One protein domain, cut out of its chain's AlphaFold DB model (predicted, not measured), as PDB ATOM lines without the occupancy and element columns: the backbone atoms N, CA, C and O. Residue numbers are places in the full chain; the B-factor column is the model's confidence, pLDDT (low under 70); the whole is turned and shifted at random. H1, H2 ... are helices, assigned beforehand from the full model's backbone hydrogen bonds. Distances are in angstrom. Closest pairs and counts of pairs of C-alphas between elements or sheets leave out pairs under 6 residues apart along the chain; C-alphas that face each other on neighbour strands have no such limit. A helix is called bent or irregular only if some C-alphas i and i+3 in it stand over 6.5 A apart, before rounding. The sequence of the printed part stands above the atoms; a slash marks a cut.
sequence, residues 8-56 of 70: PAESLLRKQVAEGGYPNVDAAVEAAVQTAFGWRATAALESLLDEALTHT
ATOM      1  N   PRO A   8     -23.892  -4.813 -31.840       79.94
ATOM      2  CA  PRO A   8     -25.201  -4.705 -31.198       79.94
ATOM      3  C   PRO A   8     -25.586  -5.967 -30.415       79.94
ATOM      4  O   PRO A   8     -26.152  -5.871 -29.326       79.94
ATOM      5  N   ALA A   9     -25.274  -7.151 -30.950       77.00
ATOM      6  CA  ALA A   9     -25.590  -8.426 -30.314       77.00
ATOM      7  C   ALA A   9     -24.729  -8.651 -29.065       77.00
ATOM      8  O   ALA A   9     -25.245  -9.035 -28.018       77.00
ATOM      9  N   GLU A  10     -23.434  -8.339 -29.146       83.25
ATOM     10  CA  GLU A  10     -22.524  -8.410 -28.001       83.25
ATOM     11  C   GLU A  10     -22.966  -7.474 -26.863       83.25
ATOM     12  O   GLU A  10     -22.991  -7.874 -25.697       83.25
ATOM     13  N   SER A  11     -23.384  -6.249 -27.196       83.19
ATOM     14  CA  SER A  11     -23.855  -5.268 -26.209       83.19
ATOM     15  C   SER A  11     -25.126  -5.723 -25.486       83.19
ATOM     16  O   SER A  11     -25.234  -5.567 -24.268       83.19
ATOM     17  N   LEU A  12     -26.076  -6.329 -26.206       83.50
ATOM     18  CA  LEU A  12     -27.299  -6.881 -25.614       83.50
ATOM     19  C   LEU A  12     -27.006  -8.066 -24.683       83.50
ATOM     20  O   LEU A  12     -27.574  -8.140 -23.594       83.50
ATOM     21  N   LEU A  13     -26.095  -8.958 -25.076       83.81
ATOM     22  CA  LEU A  13     -25.706 -10.110 -24.257       83.81
ATOM     23  C   LEU A  13     -24.976  -9.674 -22.985       83.81
ATOM     24  O   LEU A  13     -25.294 -10.153 -21.898       83.81
ATOM     25  N   ARG A  14     -24.054  -8.709 -23.084       84.38
ATOM     26  CA  ARG A  14     -23.393  -8.128 -21.903       84.38
ATOM     27  C   ARG A  14     -24.384  -7.463 -20.957       84.38
ATOM     28  O   ARG A  14     -24.236  -7.604 -19.746       84.38
ATOM     29  N   LYS A  15     -25.401  -6.776 -21.486       84.75
ATOM     30  CA  LYS A  15     -26.459  -6.181 -20.666       84.75
ATOM     31  C   LYS A  15     -27.229  -7.252 -19.886       84.75
ATOM     32  O   LYS A  15     -27.380  -7.113 -18.681       84.75
ATOM     33  N   GLN A  16     -27.620  -8.346 -20.538       82.62
ATOM     34  CA  GLN A  16     -28.321  -9.456 -19.881       82.62
ATOM     35  C   GLN A  16     -27.482 -10.136 -18.789       82.62
ATOM     36  O   GLN A  16     -28.011 -10.529 -17.753       82.62
ATOM     37  N   VAL A  17     -26.165 -10.234 -18.984       87.81
ATOM     38  CA  VAL A  17     -25.241 -10.718 -17.945       87.81
ATOM     39  C   VAL A  17     -25.158  -9.730 -16.778       87.81
ATOM     40  O   VAL A  17     -25.231 -10.138 -15.622       87.81
ATOM     41  N   ALA A  18     -25.061  -8.427 -17.057       86.75
ATOM     42  CA  ALA A  18     -25.020  -7.386 -16.028       86.75
ATOM     43  C   ALA A  18     -26.330  -7.283 -15.222       86.75
ATOM     44  O   ALA A  18     -26.300  -6.977 -14.034       86.75
ATOM     45  N   GLU A  19     -27.468  -7.575 -15.854       89.25
ATOM     46  CA  GLU A  19     -28.788  -7.651 -15.216       89.25
ATOM     47  C   GLU A  19     -29.002  -8.971 -14.446       89.25
ATOM     48  O   GLU A  19     -30.042  -9.160 -13.819       89.25
ATOM     49  N   GLY A  20     -28.016  -9.878 -14.450       88.38
ATOM     50  CA  GLY A  20     -28.062 -11.153 -13.733       88.38
ATOM     51  C   GLY A  20     -28.880 -12.242 -14.431       88.38
ATOM     52  O   GLY A  20     -29.119 -13.292 -13.839       88.38
ATOM     53  N   GLY A  21     -29.296 -12.025 -15.681       83.44
ATOM     54  CA  GLY A  21     -30.032 -13.009 -16.476       83.44
ATOM     55  C   GLY A  21     -29.189 -14.227 -16.864       83.44
ATOM     56  O   GLY A  21     -29.733 -15.318 -17.022       83.44
ATOM     57  N   TYR A  22     -27.865 -14.064 -16.972       85.19
ATOM     58  CA  TYR A  22     -26.929 -15.146 -17.296       85.19
ATOM     59  C   TYR A  22     -25.605 -14.997 -16.535       85.19
ATOM     60  O   TYR A  22     -25.156 -13.876 -16.302       85.19
ATOM     61  N   PRO A  23     -24.932 -16.112 -16.190       86.06
ATOM     62  CA  PRO A  23     -23.686 -16.083 -15.421       86.06
ATOM     63  C   PRO A  23     -22.485 -15.526 -16.204       86.06
ATOM     64  O   PRO A  23     -21.525 -15.055 -15.600       86.06
ATOM     65  N   ASN A  24     -22.507 -15.599 -17.538       87.81
ATOM     66  CA  ASN A  24     -21.486 -15.047 -18.430       87.81
ATOM     67  C   ASN A  24     -22.034 -14.924 -19.865       87.81
ATOM     68  O   ASN A  24     -23.136 -15.391 -20.167       87.81
ATOM     69  N   VAL A  25     -21.266 -14.268 -20.742       82.75
ATOM     70  CA  VAL A  25     -21.662 -14.025 -22.140       82.75
ATOM     71  C   VAL A  25     -21.796 -15.339 -22.910       82.75
ATOM     72  O   VAL A  25     -22.736 -15.468 -23.685       82.75
ATOM     73  N   ASP A  26     -20.933 -16.327 -22.664       83.62
ATOM     74  CA  ASP A  26     -21.002 -17.632 -23.332       83.62
ATOM     75  C   ASP A  26     -22.321 -18.359 -23.042       83.62
ATOM     76  O   ASP A  26     -22.991 -18.800 -23.969       83.62
ATOM     77  N   ALA A  27     -22.765 -18.392 -21.783       83.00
ATOM     78  CA  ALA A  27     -24.047 -18.977 -21.393       83.00
ATOM     79  C   ALA A  27     -25.237 -18.233 -22.021       83.00
ATOM     80  O   ALA A  27     -26.220 -18.856 -22.423       83.00
ATOM     81  N   ALA A  28     -25.142 -16.906 -22.146       84.56
ATOM     82  CA  ALA A  28     -26.154 -16.100 -22.824       84.56
ATOM     83  C   ALA A  28     -26.197 -16.395 -24.337       84.56
ATOM     84  O   ALA A  28     -27.281 -16.496 -24.913       84.56
ATOM     85  N   VAL A  29     -25.037 -16.581 -24.979       83.81
ATOM     86  CA  VAL A  29     -24.932 -16.999 -26.388       83.81
ATOM     87  C   VAL A  29     -25.510 -18.397 -26.569       83.81
ATOM     88  O   VAL A  29     -26.305 -18.607 -27.479       83.81
ATOM     89  N   GLU A  30     -25.150 -19.343 -25.708       83.62
ATOM     90  CA  GLU A  30     -25.612 -20.727 -25.801       83.62
ATOM     91  C   GLU A  30     -27.136 -20.815 -25.649       83.62
ATOM     92  O   GLU A  30     -27.800 -21.470 -26.451       83.62
ATOM     93  N   ALA A  31     -27.709 -20.068 -24.699       81.12
ATOM     94  CA  ALA A  31     -29.153 -19.951 -24.523       81.12
ATOM     95  C   ALA A  31     -29.841 -19.258 -25.709       81.12
ATOM     96  O   ALA A  31     -30.911 -19.691 -26.145       81.12
ATOM     97  N   ALA A  32     -29.237 -18.206 -26.269       78.06
ATOM     98  CA  ALA A  32     -29.756 -17.534 -27.457       78.06
ATOM     99  C   ALA A  32     -29.739 -18.459 -28.683       78.06
ATOM    100  O   ALA A  32     -30.709 -18.492 -29.438       78.06
ATOM    101  N   VAL A  33     -28.681 -19.259 -28.852       77.00
ATOM    102  CA  VAL A  33     -28.571 -20.276 -29.905       77.00
ATOM    103  C   VAL A  33     -29.597 -21.386 -29.673       77.00
ATOM    104  O   VAL A  33     -30.345 -21.705 -30.589       77.00
ATOM    105  N   GLN A  34     -29.726 -21.920 -28.458       76.81
ATOM    106  CA  GLN A  34     -30.770 -22.899 -28.134       76.81
ATOM    107  C   GLN A  34     -32.179 -22.349 -28.341       76.81
ATOM    108  O   GLN A  34     -33.053 -23.080 -28.776       76.81
ATOM    109  N   THR A  35     -32.424 -21.068 -28.097       73.81
ATOM    110  CA  THR A  35     -33.740 -20.469 -28.349       73.81
ATOM    111  C   THR A  35     -33.976 -20.280 -29.849       73.81
ATOM    112  O   THR A  35     -35.037 -20.619 -30.367       73.81
ATOM    113  N   ALA A  36     -32.975 -19.783 -30.577       66.69
ATOM    114  CA  ALA A  36     -33.072 -19.523 -32.009       66.69
ATOM    115  C   ALA A  36     -33.094 -20.799 -32.865       66.69
ATOM    116  O   ALA A  36     -33.695 -20.785 -33.937       66.69
ATOM    117  N   PHE A  37     -32.444 -21.875 -32.414       64.12
ATOM    118  CA  PHE A  37     -32.326 -23.148 -33.132       64.12
ATOM    119  C   PHE A  37     -33.132 -24.283 -32.491       64.12
ATOM    120  O   PHE A  37     -33.648 -25.129 -33.212       64.12
ATOM    121  N   GLY A  38     -33.328 -24.286 -31.173       54.09
ATOM    122  CA  GLY A  38     -34.152 -25.276 -30.466       54.09
ATOM    123  C   GLY A  38     -35.656 -25.113 -30.704       54.09
ATOM    124  O   GLY A  38     -36.402 -26.069 -30.528       54.09
ATOM    125  N   TRP A  39     -36.108 -23.952 -31.195       52.12
ATOM    126  CA  TRP A  39     -37.455 -23.788 -31.763       52.12
ATOM    127  C   TRP A  39     -37.535 -24.023 -33.274       52.12
ATOM    128  O   TRP A  39     -38.628 -23.996 -33.838       52.12
ATOM    129  N   ARG A  40     -36.409 -24.247 -33.959       48.53
ATOM    130  CA  ARG A  40     -36.330 -24.123 -35.421       48.53
ATOM    131  C   ARG A  40     -36.124 -25.430 -36.170       48.53
ATOM    132  O   ARG A  40     -35.518 -25.448 -37.233       48.53
ATOM    133  N   ALA A  41     -36.736 -26.480 -35.646       49.34
ATOM    134  CA  ALA A  41     -37.095 -27.666 -36.401       49.34
ATOM    135  C   ALA A  41     -38.358 -28.270 -35.775       49.34
ATOM    136  O   ALA A  41     -38.358 -29.361 -35.218       49.34
ATOM    137  N   THR A  42     -39.475 -27.532 -35.802       56.06
ATOM    138  CA  THR A  42     -40.753 -28.247 -35.795       56.06
ATOM    139  C   THR A  42     -40.768 -29.107 -37.052       56.06
ATOM    140  O   THR A  42     -40.384 -28.626 -38.117       56.06
ATOM    141  N   ALA A  43     -41.220 -30.357 -36.953       57.00
ATOM    142  CA  ALA A  43     -41.271 -31.275 -38.094       57.00
ATOM    143  C   ALA A  43     -41.960 -30.652 -39.328       57.00
ATOM    144  O   ALA A  43     -41.602 -30.951 -40.456       57.00
ATOM    145  N   ALA A  44     -42.892 -29.714 -39.119       56.00
ATOM    146  CA  ALA A  44     -43.506 -28.923 -40.182       56.00
ATOM    147  C   ALA A  44     -42.526 -27.984 -40.914       56.00
ATOM    148  O   ALA A  44     -42.609 -27.849 -42.129       56.00
ATOM    149  N   LEU A  45     -41.596 -27.337 -40.206       55.38
ATOM    150  CA  LEU A  45     -40.559 -26.504 -40.815       55.38
ATOM    151  C   LEU A  45     -39.488 -27.357 -41.500       55.38
ATOM    152  O   LEU A  45     -39.020 -26.974 -42.565       55.38
ATOM    153  N   GLU A  46     -39.135 -28.514 -40.929       58.38
ATOM    154  CA  GLU A  46     -38.250 -29.480 -41.593       58.38
ATOM    155  C   GLU A  46     -38.890 -30.037 -42.867       58.38
ATOM    156  O   GLU A  46     -38.244 -30.018 -43.906       58.38
ATOM    157  N   SER A  47     -40.174 -30.414 -42.840       59.59
ATOM    158  CA  SER A  47     -40.918 -30.806 -44.044       59.59
ATOM    159  C   SER A  47     -41.004 -29.684 -45.078       59.59
ATOM    160  O   SER A  47     -40.847 -29.952 -46.262       59.59
ATOM    161  N   LEU A  48     -41.219 -28.430 -44.665       62.97
ATOM    162  CA  LEU A  48     -41.252 -27.293 -45.593       62.97
ATOM    163  C   LEU A  48     -39.874 -26.986 -46.193       62.97
ATOM    164  O   LEU A  48     -39.784 -26.590 -47.353       62.97
ATOM    165  N   LEU A  49     -38.799 -27.154 -45.421       62.66
ATOM    166  CA  LEU A  49     -37.430 -26.998 -45.911       62.66
ATOM    167  C   LEU A  49     -37.042 -28.148 -46.845       62.66
ATOM    168  O   LEU A  49     -36.438 -27.886 -47.880       62.66
ATOM    169  N   ASP A  50     -37.419 -29.384 -46.526       64.81
ATOM    170  CA  ASP A  50     -37.217 -30.561 -47.377       64.81
ATOM    171  C   ASP A  50     -37.987 -30.434 -48.702       64.81
ATOM    172  O   ASP A  50     -37.410 -30.583 -49.779       64.81
ATOM    173  N   GLU A  51     -39.255 -30.014 -48.655       61.19
ATOM    174  CA  GLU A  51     -40.073 -29.751 -49.844       61.19
ATOM    175  C   GLU A  51     -39.485 -28.617 -50.703       61.19
ATOM    176  O   GLU A  51     -39.390 -28.746 -51.928       61.19
ATOM    177  N   ALA A  52     -39.016 -27.533 -50.074       62.53
ATOM    178  CA  ALA A  52     -38.397 -26.397 -50.760       62.53
ATOM    179  C   ALA A  52     -36.999 -26.702 -51.328       62.53
ATOM    180  O   ALA A  52     -36.585 -26.070 -52.301       62.53
ATOM    181  N   LEU A  53     -36.256 -27.638 -50.733       60.47
ATOM    182  CA  LEU A  53     -34.972 -28.118 -51.252       60.47
ATOM    183  C   LEU A  53     -35.160 -29.139 -52.382       60.47
ATOM    184  O   LEU A  53     -34.336 -29.189 -53.294       60.47
ATOM    185  N   THR A  54     -36.253 -29.903 -52.351       60.50
ATOM    186  CA  THR A  54     -36.611 -30.883 -53.387       60.50
ATOM    187  C   THR A  54     -37.235 -30.213 -54.619       60.50
ATOM    188  O   THR A  54     -37.052 -30.679 -55.743       60.50
ATOM    189  N   HIS A  55     -37.914 -29.073 -54.450       52.75
ATOM    190  CA  HIS A  55     -38.380 -28.243 -55.560       52.75
ATOM    191  C   HIS A  55     -37.268 -27.318 -56.077       52.75
ATOM    192  O   HIS A  55     -37.119 -26.172 -55.652       52.75
ATOM    193  N   THR A  56     -36.544 -27.763 -57.106       57.50
ATOM    194  CA  THR A  56     -35.720 -26.903 -57.981       57.50
ATOM    195  C   THR A  56     -36.590 -26.033 -58.902       57.50
ATOM    196  O   THR A  56     -36.432 -26.030 -60.120       57.50
TER     197      THR A  56
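This is residues 8 to 56 of the 70 residues of an uncharacterized protein of Verrucomicrobiales bacterium (UniProt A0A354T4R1). Three helices are strung out in a long, open line, with H1 and H2 making a steep corner at one end and H3 reaching away at the other. Residues 25 to 29 of H2 pack on H1, while the later part of H2 and H3 run out from this corner as an arm that makes the length: residues 33 to 40, 42 to 48 and 50 to 56 stick out and stand free. The printed part has 49 residues with three named helices, in the order H1, H2, H3, and no named strand; the class is all helix. The whole is extended, with a radius of gyration of the C-alphas of 15.8 A, and the C-alphas span 46 by 20 by 12 A.

H1, residues 8 to 18, is joined by a short link of 6 residues to H2, residues 25 to 38. The two touch, with 7 pairs of C-alphas within 8 A, and H2 touches H1 with residues 25 to 29 alone. The closest C-alphas of the two are those of Leu 13 and Val 25, 6.0 A apart. Their lines stand at a steep tilt of 65 degrees, and they run opposite ways. Their centres are 12.5 A apart. A tight link of 4 residues leads from H2 to H3, residues 43 to 54. H3 touches no helix: it is apart from H2 and apart from H1. In H1, H2 and H3 every backbone O i to N i+4 pair is within hydrogen-bond range.

H1 begins at C-alpha 8 at (-25.201, -4.705, -31.198) and measures 15.4 A from first to last C-alpha. H2, the longest helix with 14 residues, begins at C-alpha 25 at (-21.662, -14.025, -22.140) and measures 18.8 A from first to last C-alpha. H3 measures 16.0 A and ends at C-alpha 54 at (-36.611, -30.883, -53.387). The three helices are not bent.

The two C-alphas farthest apart are those of Gly 20, between H1 and H2, and Thr 56, the last printed residue, at 47.6 A. The first and last printed C-alphas, those of Pro 8 and Thr 56, are 36.3 A apart. The printed part has no cut and no long link. The mean pLDDT of the printed part is 72.4; residues 36 to 56 are under 70, and the mean is 83 in H1, 77 in H2 and 60 in H3.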